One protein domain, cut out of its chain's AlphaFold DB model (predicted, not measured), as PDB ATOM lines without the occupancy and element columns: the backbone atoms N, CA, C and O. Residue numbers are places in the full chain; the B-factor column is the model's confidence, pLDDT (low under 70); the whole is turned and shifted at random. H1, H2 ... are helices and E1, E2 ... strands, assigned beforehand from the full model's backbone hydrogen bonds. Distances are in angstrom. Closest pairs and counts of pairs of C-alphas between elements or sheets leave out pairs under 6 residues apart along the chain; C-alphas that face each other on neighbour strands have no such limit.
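Overview. This is residues 144 to 237 of the 237 residues of the protein "Antitoxin HicB" of Pseudomonas graminis (UniProt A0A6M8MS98). A small sheet of three short strands, E2, E4 and E3, forms one layer, and three helices, H1, H2 and H3, of which no two touch, form a second layer over one face of it. H1 crosses the strands, H3 runs along E3, and H2 meets the sheet with its residues 189 to 192, mainly at E2; the short strand E1 leads straight into H1, away from the sheet. The printed part has 94 residues, with three named helices and four named strands in the order E1, H1, E2, H2, H3, E3, E4; the sheet's order is E2, E4, E3, all antiparallel. The class is mixed, helices and strands, with under half of the residues in named elements. The whole is compact and rounded, with a radius of gyration of the C-alphas of 12.3 A and spans of 31 by 28 by 23 A.

Arrangement. Begin at the inner strand E4, residues 233 to 236. Its antiparallel neighbour E3, residues 220 to 223, makes a hairpin with it; look for N 223 and O 233, 2.8 A apart. On its other side lies E2, residues 171 to 173, antiparallel at 154 degrees, with N 172 and O 234 at 2.9 A. H1, residues 157 to 165, is over E4 at a height over the sheet of 8.6 A and runs across the strands, at 86 degrees to E4 on the local plane; the closest C-alphas are those of Ala 161 and Leu 236, 6.5 A. H3, residues 208 to 216, is on the same face as H1, over E3 at a height of 7.9 A, and runs along the strands; the C-alphas of Val 215 and Asp 221 come closest, 6.0 A. H1 and H3 are close but not clearly touching, 6.8 A between the C-alphas of Val 157 and Ile 214, and about perpendicular at 82 degrees. H2, residues 189 to 196, is also on the sheet; its closest C-alpha pair with E2 is Leu 189 and Leu 173, 6.1 A. H2 is apart from H1 and from H3. E1, residues 154 to 156, pairs with no named strand, though residues 144 to 145 pair antiparallel with its residues 154 to 155. In H1, H2 and H3 every O i to N i+4 pair is within hydrogen-bond range.

Along the chain. Find C-alpha 233 at (162.372, 114.853, 112.757); from there E4 runs 10.0 A to C-alpha 236 at (160.350, 109.884, 121.212). E3 measures 9.7 A and E2 7.0 A. H1 starts at C-alpha 157, (163.730, 116.845, 128.515), and runs 12.5 A; H3 runs 12.2 A and H2 10.7 A. E1, 7.2 A long, begins at C-alpha 154, (166.924, 125.742, 129.267).

Size, cuts and confidence. The C-alphas of Gly 151 and Gly 228 are the two farthest apart, 37.2 A. The printed part has no cut and ends at Lys 237, the chain's last residue. The links E2 to H2, 15 residues, and H2 to H3, 11 residues, are long. Look for low confidence at residues 150 to 152, which are under 70; the mean pLDDT of the printed part is 88.3.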
ATOM      1  N   ILE A 144     168.480 120.525 129.831       86.38
ATOM      2  CA  ILE A 144     169.184 120.914 128.607       86.38
ATOM      3  C   ILE A 144     169.255 122.438 128.521       86.38
ATOM      4  O   ILE A 144     168.236 123.132 128.552       86.38
ATOM      5  N   ASN A 145     170.471 122.974 128.397       84.06
ATOM      6  CA  ASN A 145     170.711 124.408 128.243       84.06
ATOM      7  C   ASN A 145     170.373 124.893 126.828       84.06
ATOM      8  O   ASN A 145     170.623 124.193 125.851       84.06
ATOM      9  N   LEU A 146     169.862 126.124 126.721       85.69
ATOM     10  CA  LEU A 146     169.596 126.802 125.454       85.69
ATOM     11  C   LEU A 146     170.663 127.886 125.195       85.69
ATOM     12  O   LEU A 146     170.564 128.976 125.766       85.69
ATOM     13  N   PRO A 147     171.668 127.641 124.328       78.81
ATOM     14  CA  PRO A 147     172.835 128.522 124.163       78.81
ATOM     15  C   PRO A 147     172.507 129.957 123.732       78.81
ATOM     16  O   PRO A 147     173.285 130.876 123.974       78.81
ATOM     17  N   HIS A 148     171.355 130.161 123.090       83.38
ATOM     18  CA  HIS A 148     170.907 131.466 122.601       83.38
ATOM     19  C   HIS A 148     169.633 131.955 123.298       83.38
ATOM     20  O   HIS A 148     169.005 132.912 122.849       83.38
ATOM     21  N   GLY A 149     169.211 131.301 124.379       70.19
ATOM     22  CA  GLY A 149     167.969 131.640 125.070       70.19
ATOM     23  C   GLY A 149     168.123 132.745 126.116       70.19
ATOM     24  O   GLY A 149     167.116 133.212 126.636       70.19
ATOM     25  N   GLY A 150     169.351 133.191 126.402       67.00
ATOM     26  CA  GLY A 150     169.677 134.165 127.447       67.00
ATOM     27  C   GLY A 150     170.215 133.516 128.727       67.00
ATOM     28  O   GLY A 150     170.223 132.292 128.866       67.00
ATOM     29  N   GLY A 151     170.678 134.346 129.670       50.62
ATOM     30  CA  GLY A 151     171.091 133.889 130.998       50.62
ATOM     31  C   GLY A 151     169.922 133.183 131.678       50.62
ATOM     32  O   GLY A 151     168.869 133.778 131.867       50.62
ATOM     33  N   GLN A 152     170.103 131.910 131.998       61.31
ATOM     34  CA  GLN A 152     169.092 131.002 132.547       61.31
ATOM     35  C   GLN A 152     168.180 130.206 131.600       61.31
ATOM     36  O   GLN A 152     167.364 129.420 132.077       61.31
ATOM     37  N   ALA A 153     168.346 130.293 130.280       73.94
ATOM     38  CA  ALA A 153     167.474 129.541 129.379       73.94
ATOM     39  C   ALA A 153     167.845 128.051 129.266       73.94
ATOM     40  O   ALA A 153     169.012 127.666 129.118       73.94
ATOM     41  N   GLY A 154     166.828 127.197 129.335       84.31
ATOM     42  CA  GLY A 154     166.924 125.742 129.267       84.31
ATOM     43  C   GLY A 154     165.572 125.085 129.525       84.31
ATOM     44  O   GLY A 154     164.589 125.777 129.801       84.31
ATOM     45  N   PHE A 155     165.516 123.762 129.439       87.38
ATOM     46  CA  PHE A 155     164.305 122.994 129.715       87.38
ATOM     47  C   PHE A 155     164.633 121.584 130.214       87.38
ATOM     48  O   PHE A 155     165.705 121.057 129.933       87.38
ATOM     49  N   TYR A 156     163.690 120.958 130.922       87.06
ATOM     50  CA  TYR A 156     163.765 119.533 131.257       87.06
ATOM     51  C   TYR A 156     163.271 118.695 130.081       87.06
ATOM     52  O   TYR A 156     162.151 118.908 129.604       87.06
ATOM     53  N   VAL A 157     164.053 117.706 129.653       89.44
ATOM     54  CA  VAL A 157     163.730 116.845 128.515       89.44
ATOM     55  C   VAL A 157     162.438 116.055 128.740       89.44
ATOM     56  O   VAL A 157     161.695 115.817 127.790       89.44
ATOM     57  N   GLY A 158     162.087 115.750 129.996       87.12
ATOM     58  CA  GLY A 158     160.793 115.168 130.353       87.12
ATOM     59  C   GLY A 158     159.600 115.999 129.866       87.12
ATOM     60  O   GLY A 158     158.630 115.434 129.371       87.12
ATOM     61  N   ARG A 159     159.691 117.340 129.875       89.25
ATOM     62  CA  ARG A 159     158.628 118.218 129.344       89.25
ATOM     63  C   ARG A 159     158.478 118.111 127.833       89.25
ATOM     64  O   ARG A 159     157.369 118.238 127.321       89.25
ATOM     65  N   LEU A 160     159.583 117.883 127.126       93.56
ATOM     66  CA  LEU A 160     159.552 117.602 125.697       93.56
ATOM     67  C   LEU A 160     158.947 116.215 125.438       93.56
ATOM     68  O   LEU A 160     158.110 116.078 124.554       93.56
ATOM     69  N   ALA A 161     159.295 115.207 126.243       92.06
ATOM     70  CA  ALA A 161     158.709 113.871 126.129       92.06
ATOM     71  C   ALA A 161     157.187 113.902 126.336       92.06
ATOM     72  O   ALA A 161     156.449 113.317 125.547       92.06
ATOM     73  N   ASP A 162     156.715 114.632 127.350       90.25
ATOM     74  CA  ASP A 162     155.286 114.824 127.609       90.25
ATOM     75  C   ASP A 162     154.568 115.469 126.417       90.25
ATOM     76  O   ASP A 162     153.508 114.996 126.017       90.25
ATOM     77  N   GLU A 163     155.164 116.493 125.797       92.50
ATOM     78  CA  GLU A 163     154.622 117.133 124.592       92.50
ATOM     79  C   GLU A 163     154.515 116.143 123.423       92.50
ATOM     80  O   GLU A 163     153.460 116.054 122.794       92.50
ATOM     81  N   LEU A 164     155.560 115.354 123.138       92.62
ATOM     82  CA  LEU A 164     155.519 114.374 122.044       92.62
ATOM     83  C   LEU A 164     154.495 113.259 122.310       92.62
ATOM     84  O   LEU A 164     153.831 112.834 121.369       92.62
ATOM     85  N   ARG A 165     154.272 112.838 123.564       93.25
ATOM     86  CA  ARG A 165     153.236 111.840 123.911       93.25
ATOM     87  C   ARG A 165     151.811 112.288 123.582       93.25
ATOM     88  O   ARG A 165     150.951 111.438 123.382       93.25
ATOM     89  N   THR A 166     151.552 113.596 123.507       91.69
ATOM     90  CA  THR A 166     150.238 114.120 123.085       91.69
ATOM     91  C   THR A 166     149.998 114.006 121.576       91.69
ATOM     92  O   THR A 166     148.867 114.163 121.116       91.69
ATOM     93  N   ARG A 167     151.047 113.726 120.792       90.62
ATOM     94  CA  ARG A 167     150.993 113.630 119.331       90.62
ATOM     95  C   ARG A 167     150.780 112.185 118.901       90.62
ATOM     96  O   ARG A 167     151.377 111.267 119.455       90.62
ATOM     97  N   SER A 168     149.988 111.985 117.852       87.19
ATOM     98  CA  SER A 168     149.603 110.654 117.363       87.19
ATOM     99  C   SER A 168     150.778 109.772 116.924       87.19
ATOM    100  O   SER A 168     150.694 108.555 117.054       87.19
ATOM    101  N   ASN A 169     151.866 110.361 116.425       90.38
ATOM    102  CA  ASN A 169     153.077 109.656 115.989       90.38
ATOM    103  C   ASN A 169     154.279 109.862 116.920       90.38
ATOM    104  O   ASN A 169     155.357 109.372 116.603       90.38
ATOM    105  N   GLN A 170     154.119 110.595 118.026       94.81
ATOM    106  CA  GLN A 170     155.216 110.947 118.933       94.81
ATOM    107  C   GLN A 170     156.437 111.542 118.213       94.81
ATOM    108  O   GLN A 170     157.587 111.263 118.557       94.81
ATOM    109  N   GLU A 171     156.184 112.373 117.199       94.38
ATOM    110  CA  GLU A 171     157.209 113.045 116.404       94.38
ATOM    111  C   GLU A 171     157.000 114.560 116.368       94.38
ATOM    112  O   GLU A 171     155.888 115.094 116.473       94.38
ATOM    113  N   MET A 172     158.099 115.274 116.162       93.56
ATOM    114  CA  MET A 172     158.123 116.721 116.025       93.56
ATOM    115  C   MET A 172     159.149 117.130 114.970       93.56
ATOM    116  O   MET A 172     160.257 116.601 114.927       93.56
ATOM    117  N   LEU A 173     158.804 118.095 114.116       94.12
ATOM    118  CA  LEU A 173     159.776 118.679 113.190       94.12
ATOM    119  C   LEU A 173     160.821 119.465 113.983       94.12
ATOM    120  O   LEU A 173     160.454 120.173 114.909       94.12
ATOM    121  N   ILE A 174     162.099 119.447 113.602       92.88
ATOM    122  CA  ILE A 174     163.086 120.323 114.261       92.88
ATOM    123  C   ILE A 174     162.755 121.801 114.007       92.88
ATOM    124  O   ILE A 174     162.691 122.597 114.936       92.88
ATOM    125  N   GLY A 175     162.517 122.161 112.740       80.81
ATOM    126  CA  GLY A 175     162.117 123.516 112.340       80.81
ATOM    127  C   GLY A 175     163.115 124.630 112.678       80.81
ATOM    128  O   GLY A 175     162.694 125.772 112.811       80.81
ATOM    129  N   ALA A 176     164.412 124.326 112.803       76.31
ATOM    130  CA  ALA A 176     165.460 125.309 113.083       76.31
ATOM    131  C   ALA A 176     165.611 126.305 111.920       76.31
ATOM    132  O   ALA A 176     166.290 126.030 110.928       76.31
ATOM    133  N   VAL A 177     164.952 127.459 112.028       81.81
ATOM    134  CA  VAL A 177     164.942 128.496 110.989       81.81
ATOM    135  C   VAL A 177     165.359 129.822 111.609       81.81
ATOM    136  O   VAL A 177     164.734 130.304 112.551       81.81
ATOM    137  N   LYS A 178     166.402 130.463 111.069       84.75
ATOM    138  CA  LYS A 178     166.828 131.810 111.490       84.75
ATOM    139  C   LYS A 178     165.842 132.873 110.989       84.75
ATOM    140  O   LYS A 178     166.116 133.568 110.018       84.75
ATOM    141  N   SER A 179     164.692 132.960 111.645       88.19
ATOM    142  CA  SER A 179     163.654 133.959 111.402       88.19
ATOM    143  C   SER A 179     162.928 134.335 112.702       88.19
ATOM    144  O   SER A 179     163.174 133.734 113.756       88.19
ATOM    145  N   ASN A 180     162.050 135.331 112.615       89.94
ATOM    146  CA  ASN A 180     161.107 135.719 113.657       89.94
ATOM    147  C   ASN A 180     160.082 134.606 113.915       89.94
ATOM    148  O   ASN A 180     159.818 133.771 113.050       89.94
ATOM    149  N   LEU A 181     159.516 134.599 115.125       89.88
ATOM    150  CA  LEU A 181     158.643 133.533 115.616       89.88
ATOM    151  C   LEU A 181     157.418 133.283 114.721       89.88
ATOM    152  O   LEU A 181     157.018 132.135 114.552       89.88
ATOM    153  N   ASP A 182     156.851 134.335 114.133       90.88
ATOM    154  CA  ASP A 182     155.678 134.301 113.250       90.88
ATOM    155  C   ASP A 182     155.897 133.485 111.966       90.88
ATOM    156  O   ASP A 182     154.939 133.045 111.335       90.88
ATOM    157  N   GLN A 183     157.155 133.245 111.596       89.38
ATOM    158  CA  GLN A 183     157.539 132.475 110.412       89.38
ATOM    159  C   GLN A 183     157.977 131.043 110.750       89.38
ATOM    160  O   GLN A 183     158.323 130.267 109.853       89.38
ATOM    161  N   ILE A 184     157.992 130.680 112.034       91.06
ATOM    162  CA  ILE A 184     158.380 129.350 112.499       91.06
ATOM    163  C   ILE A 184     157.135 128.474 112.597       91.06
ATOM    164  O   ILE A 184     156.094 128.878 113.107       91.06
ATOM    165  N   ARG A 185     157.255 127.235 112.122       91.50
ATOM    166  CA  ARG A 185     156.167 126.254 112.135       91.50
ATOM    167  C   ARG A 185     155.730 125.935 113.572       91.50
ATOM    168  O   ARG A 185     156.579 125.437 114.322       91.50
ATOM    169  N   PRO A 186     154.459 126.155 113.956       92.00
ATOM    170  CA  PRO A 186     153.976 125.911 115.318       92.00
ATOM    171  C   PRO A 186     154.210 124.483 115.820       92.00
ATOM    172  O   PRO A 186     154.417 124.251 117.007       92.00
ATOM    173  N   GLU A 187     154.225 123.514 114.908       90.62
ATOM    174  CA  GLU A 187     154.433 122.101 115.199       90.62
ATOM    175  C   GLU A 187     155.906 121.706 115.415       90.62
ATOM    176  O   GLU A 187     156.179 120.522 115.628       90.62
ATOM    177  N   SER A 188     156.850 122.654 115.354       94.25
ATOM    178  CA  SER A 188     158.290 122.387 115.433       94.25
ATOM    179  C   SER A 188     158.905 122.525 116.831       94.25
ATOM    180  O   SER A 188     158.407 123.260 117.684       94.25
ATOM    181  N   LEU A 189     160.048 121.864 117.031       95.69
ATOM    182  CA  LEU A 189     160.884 121.961 118.224       95.69
ATOM    183  C   LEU A 189     161.363 123.393 118.436       95.69
ATOM    184  O   LEU A 189     161.300 123.894 119.553       95.69
ATOM    185  N   ASP A 190     161.800 124.077 117.378       95.00
ATOM    186  CA  ASP A 190     162.265 125.460 117.493       95.00
ATOM    187  C   ASP A 190     161.151 126.392 117.993       95.00
ATOM    188  O   ASP A 190     161.388 127.209 118.882       95.00
ATOM    189  N   TYR A 191     159.918 126.224 117.501       94.44
ATOM    190  CA  TYR A 191     158.761 126.978 117.993       94.44
ATOM    191  C   TYR A 191     158.447 126.659 119.460       94.44
ATOM    192  O   TYR A 191     158.273 127.572 120.272       94.44
ATOM    193  N   PHE A 192     158.427 125.374 119.827       94.06
ATOM    194  CA  PHE A 192     158.227 124.929 121.210       94.06
ATOM    195  C   PHE A 192     159.257 125.550 122.165       94.06
ATOM    196  O   PHE A 192     158.893 126.093 123.209       94.06
ATOM    197  N   LEU A 193     160.538 125.542 121.786       93.56
ATOM    198  CA  LEU A 193     161.616 126.081 122.613       93.56
ATOM    199  C   LEU A 193     161.553 127.609 122.737       93.56
ATOM    200  O   LEU A 193     161.683 128.150 123.837       93.56
ATOM    201  N   ARG A 194     161.312 128.311 121.624       93.00
ATOM    202  CA  ARG A 194     161.200 129.777 121.590       93.00
ATOM    203  C   ARG A 194     160.027 130.311 122.396       93.00
ATOM    204  O   ARG A 194     160.166 131.339 123.048       93.00
ATOM    205  N   THR A 195     158.881 129.638 122.338       90.25
ATOM    206  CA  THR A 195     157.657 130.103 123.009       90.25
ATOM    207  C   THR A 195     157.653 129.833 124.504       90.25
ATOM    208  O   THR A 195     157.046 130.598 125.248       90.25
ATOM    209  N   ARG A 196     158.308 128.756 124.953       85.88
ATOM    210  CA  ARG A 196     158.229 128.319 126.353       85.88
ATOM    211  C   ARG A 196     159.462 128.639 127.189       85.88
ATOM    212  O   ARG A 196     159.324 128.790 128.398       85.88
ATOM    213  N   TYR A 197     160.648 128.718 126.580       84.50
ATOM    214  CA  TYR A 197     161.907 128.721 127.338       84.50
ATOM    215  C   TYR A 197     162.907 129.808 126.924       84.50
ATOM    216  O   TYR A 197     163.867 130.055 127.653       84.50
ATOM    217  N   ALA A 198     162.724 130.465 125.774       82.94
ATOM    218  CA  ALA A 198     163.622 131.533 125.344       82.94
ATOM    219  C   ALA A 198     163.248 132.881 125.974       82.94
ATOM    220  O   ALA A 198     162.085 133.276 125.973       82.94
ATOM    221  N   LYS A 199     164.253 133.656 126.403       78.06
ATOM    222  CA  LYS A 199     164.067 135.062 126.801       78.06
ATOM    223  C   LYS A 199     163.604 135.932 125.630       78.06
ATOM    224  O   LYS A 199     162.827 136.861 125.821       78.06
ATOM    225  N   ASN A 200     164.103 135.648 124.424       85.12
ATOM    226  CA  ASN A 200     163.694 136.313 123.188       85.12
ATOM    227  C   ASN A 200     163.094 135.283 122.209       85.12
ATOM    228  O   ASN A 200     163.853 134.499 121.627       85.12
ATOM    229  N   PRO A 201     161.771 135.312 121.963       87.88
ATOM    230  CA  PRO A 201     161.110 134.354 121.074       87.88
ATOM    231  C   PRO A 201     161.567 134.420 119.604       87.88
ATOM    232  O   PRO A 201     161.426 133.451 118.859       87.88
ATOM    233  N   ASN A 202     162.182 135.526 119.174       91.06
ATOM    234  CA  ASN A 202     162.723 135.673 117.817       91.06
ATOM    235  C   ASN A 202     164.148 135.108 117.662       91.06
ATOM    236  O   ASN A 202     164.749 135.239 116.600       91.06
ATOM    237  N   THR A 203     164.701 134.464 118.695       89.88
ATOM    238  CA  THR A 203     166.035 133.849 118.644       89.88
ATOM    239  C   THR A 203     165.941 132.332 118.526       89.88
ATOM    240  O   THR A 203     165.303 131.691 119.354       89.88
ATOM    241  N   MET A 204     166.613 131.760 117.525       92.88
ATOM    242  CA  MET A 204     166.653 130.314 117.270       92.88
ATOM    243  C   MET A 204     167.230 129.520 118.441       92.88
ATOM    244  O   MET A 204     168.302 129.857 118.939       92.88
ATOM    245  N   GLN A 205     166.532 128.453 118.837       93.31
ATOM    246  CA  GLN A 205     166.882 127.619 119.987       93.31
ATOM    247  C   GLN A 205     167.148 126.158 119.621       93.31
ATOM    248  O   GLN A 205     167.983 125.533 120.268       93.31
ATOM    249  N   ALA A 206     166.508 125.612 118.581       93.38
ATOM    250  CA  ALA A 206     166.733 124.236 118.123       93.38
ATOM    251  C   ALA A 206     168.052 124.088 117.333       93.38
ATOM    252  O   ALA A 206     168.079 123.605 116.203       93.38
ATOM    253  N   VAL A 207     169.156 124.560 117.910       93.44
ATOM    254  CA  VAL A 207     170.501 124.425 117.342       93.44
ATOM    255  C   VAL A 207     171.045 123.015 117.530       93.44
ATOM    256  O   VAL A 207     170.601 122.280 118.409       93.44
ATOM    257  N   GLN A 208     172.066 122.670 116.746       91.19
ATOM    258  CA  GLN A 208     172.696 121.351 116.757       91.19
ATOM    259  C   GLN A 208     173.075 120.873 118.171       91.19
ATOM    260  O   GLN A 208     172.694 119.774 118.552       91.19
ATOM    261  N   ALA A 209     173.710 121.727 118.981       90.44
ATOM    262  CA  ALA A 209     174.093 121.384 120.354       90.44
ATOM    263  C   ALA A 209     172.896 121.007 121.250       90.44
ATOM    264  O   ALA A 209     173.008 120.144 122.114       90.44
ATOM    265  N   VAL A 210     171.732 121.635 121.039       93.38
ATOM    266  CA  VAL A 210     170.505 121.310 121.783       93.38
ATOM    267  C   VAL A 210     169.944 119.969 121.317       93.38
ATOM    268  O   VAL A 210     169.529 119.167 122.144       93.38
ATOM    269  N   ILE A 211     169.967 119.693 120.009       94.44
ATOM    270  CA  ILE A 211     169.521 118.408 119.447       94.44
ATOM    271  C   ILE A 211     170.402 117.265 119.966       94.44
ATOM    272  O   ILE A 211     169.882 116.245 120.409       94.44
ATOM    273  N   GLU A 212     171.723 117.449 119.966       92.62
ATOM    274  CA  GLU A 212     172.683 116.475 120.494       92.62
ATOM    275  C   GLU A 212     172.448 116.197 121.979       92.62
ATOM    276  O   GLU A 212     172.379 115.034 122.369       92.62
ATOM    277  N   ALA A 213     172.225 117.243 122.783       90.25
ATOM    278  CA  ALA A 213     171.897 117.102 124.199       90.25
ATOM    279  C   ALA A 213     170.563 116.372 124.434       90.25
ATOM    280  O   ALA A 213     170.441 115.606 125.386       90.25
ATOM    281  N   ILE A 214     169.559 116.568 123.568       94.19
ATOM    282  CA  ILE A 214     168.291 115.823 123.643       94.19
ATOM    283  C   ILE A 214     168.536 114.339 123.357       94.19
ATOM    284  O   ILE A 214     168.068 113.482 124.108       94.19
ATOM    285  N   VAL A 215     169.272 114.020 122.292       94.12
ATOM    286  CA  VAL A 215     169.540 112.631 121.887       94.12
ATOM    287  C   VAL A 215     170.432 111.912 122.903       94.12
ATOM    288  O   VAL A 215     170.195 110.738 123.189       94.12
ATOM    289  N   SER A 216     171.396 112.603 123.521       90.12
ATOM    290  CA  SER A 216     172.282 112.012 124.533       90.12
ATOM    291  C   SER A 216     171.551 111.553 125.796       90.12
ATOM    292  O   SER A 216     172.081 110.721 126.524       90.12
ATOM    293  N   THR A 217     170.319 112.022 126.039       89.62
ATOM    294  CA  THR A 217     169.461 111.491 127.119       89.62
ATOM    295  C   THR A 217     169.041 110.037 126.889       89.62
ATOM    296  O   THR A 217     168.498 109.397 127.785       89.62
ATOM    297  N   GLY A 218     169.220 109.517 125.671       90.94
ATOM    298  CA  GLY A 218     168.820 108.169 125.285       90.94
ATOM    299  C   GLY A 218     167.326 108.012 125.001       90.94
ATOM    300  O   GLY A 218     166.954 106.979 124.451       90.94
ATOM    301  N   LYS A 219     166.489 109.019 125.296       91.94
ATOM    302  CA  LYS A 219     165.019 108.971 125.165       91.94
ATOM    303  C   LYS A 219     164.480 109.349 123.785       91.94
ATOM    304  O   LYS A 219     163.305 109.133 123.515       91.94
ATOM    305  N   PHE A 220     165.310 109.944 122.934       95.94
ATOM    306  CA  PHE A 220     164.888 110.467 121.637       95.94
ATOM    307  C   PHE A 220     165.814 109.992 120.527       95.94
ATOM    308  O   PHE A 220     167.014 109.821 120.742       95.94
ATOM    309  N   ASP A 221     165.249 109.852 119.333       96.00
ATOM    310  CA  ASP A 221     165.984 109.696 118.087       96.00
ATOM    311  C   ASP A 221     165.880 110.973 117.255       96.00
ATOM    312  O   ASP A 221     164.802 111.558 117.101       96.00
ATOM    313  N   TYR A 222     167.006 111.389 116.678       95.06
ATOM    314  CA  TYR A 222     167.028 112.414 115.643       95.06
ATOM    315  C   TYR A 222     167.149 111.756 114.270       95.06
ATOM    316  O   TYR A 222     168.143 111.099 113.966       95.06
ATOM    317  N   LEU A 223     166.135 111.958 113.434       93.19
ATOM    318  CA  LEU A 223     166.112 111.550 112.038       93.19
ATOM    319  C   LEU A 223     166.497 112.761 111.174       93.19
ATOM    320  O   LEU A 223     165.725 113.728 111.093       93.19
ATOM    321  N   PRO A 224     167.678 112.748 110.527       88.06
ATOM    322  CA  PRO A 224     168.102 113.837 109.660       88.06
ATOM    323  C   PRO A 224     167.114 114.070 108.518       88.06
ATOM    324  O   PRO A 224     166.389 113.173 108.092       88.06
ATOM    325  N   LYS A 225     167.118 115.293 107.986       88.69
ATOM    326  CA  LYS A 225     166.266 115.676 106.857       88.69
ATOM    327  C   LYS A 225     166.536 114.770 105.646       88.69
ATOM    328  O   LYS A 225     167.605 114.860 105.042       88.69
ATOM    329  N   ALA A 226     165.555 113.958 105.260       83.06
ATOM    330  CA  ALA A 226     165.622 113.164 104.035       83.06
ATOM    331  C   ALA A 226     165.379 114.032 102.778       83.06
ATOM    332  O   ALA A 226     164.727 115.083 102.867       83.06
ATOM    333  N   PRO A 227     165.854 113.613 101.587       81.31
ATOM    334  CA  PRO A 227     165.527 114.280 100.327       81.31
ATOM    335  C   PRO A 227     164.007 114.418 100.142       81.31
ATOM    336  O   PRO A 227     163.270 113.444 100.264       81.31
ATOM    337  N   GLY A 228     163.531 115.638  99.876       75.56
ATOM    338  CA  GLY A 228     162.102 115.938  99.702       75.56
ATOM    339  C   GLY A 228     161.319 116.234 100.989       75.56
ATOM    340  O   GLY A 228     160.189 116.709 100.903       75.56
ATOM    341  N   GLN A 229     161.899 116.040 102.178       78.31
ATOM    342  CA  GLN A 229     161.270 116.450 103.439       78.31
ATOM    343  C   GLN A 229     161.611 117.903 103.797       78.31
ATOM    344  O   GLN A 229     162.690 118.386 103.454       78.31
ATOM    345  N   PRO A 230     160.726 118.630 104.504       76.50
ATOM    346  CA  PRO A 230     160.954 120.039 104.826       76.50
ATOM    347  C   PRO A 230     162.003 120.253 105.929       76.50
ATOM    348  O   PRO A 230     162.735 121.241 105.887       76.50
ATOM    349  N   ALA A 231     162.109 119.332 106.889       87.50
ATOM    350  CA  ALA A 231     163.023 119.397 108.027       87.50
ATOM    351  C   ALA A 231     163.330 117.982 108.545       87.50
ATOM    352  O   ALA A 231     162.633 117.036 108.187       87.50
ATOM    353  N   GLY A 232     164.358 117.854 109.390       92.25
ATOM    354  CA  GLY A 232     164.568 116.636 110.176       92.25
ATOM    355  C   GLY A 232     163.491 116.469 111.251       92.25
ATOM    356  O   GLY A 232     162.781 117.427 111.585       92.25
ATOM    357  N   ILE A 233     163.395 115.260 111.792       94.25
ATOM    358  CA  ILE A 233     162.372 114.853 112.757       94.25
ATOM    359  C   ILE A 233     163.053 114.451 114.062       94.25
ATOM    360  O   ILE A 233     164.055 113.743 114.056       94.25
ATOM    361  N   LEU A 234     162.491 114.893 115.180       96.12
ATOM    362  CA  LEU A 234     162.764 114.341 116.498       96.12
ATOM    363  C   LEU A 234     161.640 113.365 116.854       96.12
ATOM    364  O   LEU A 234     160.466 113.729 116.754       96.12
ATOM    365  N   ARG A 235     161.993 112.150 117.269       95.94
ATOM    366  CA  ARG A 235     161.052 111.094 117.655       95.94
ATOM    367  C   ARG A 235     161.316 110.667 119.096       95.94
ATOM    368  O   ARG A 235     162.472 110.506 119.479       95.94
ATOM    369  N   LEU A 236     160.258 110.496 119.883       95.62
ATOM    370  CA  LEU A 236     160.350 109.884 121.212       95.62
ATOM    371  C   LEU A 236     160.489 108.357 121.071       95.62
ATOM    372  O   LEU A 236     159.813 107.769 120.228       95.62
ATOM    373  N   LYS A 237     161.367 107.736 121.865       90.75
ATOM    374  CA  LYS A 237     161.521 106.275 121.925       90.75
ATOM    375  C   LYS A 237     160.480 105.600 122.810       90.75
ATOM    376  O   LYS A 237     160.079 106.214 123.826       90.75
TER     377      LYS A 237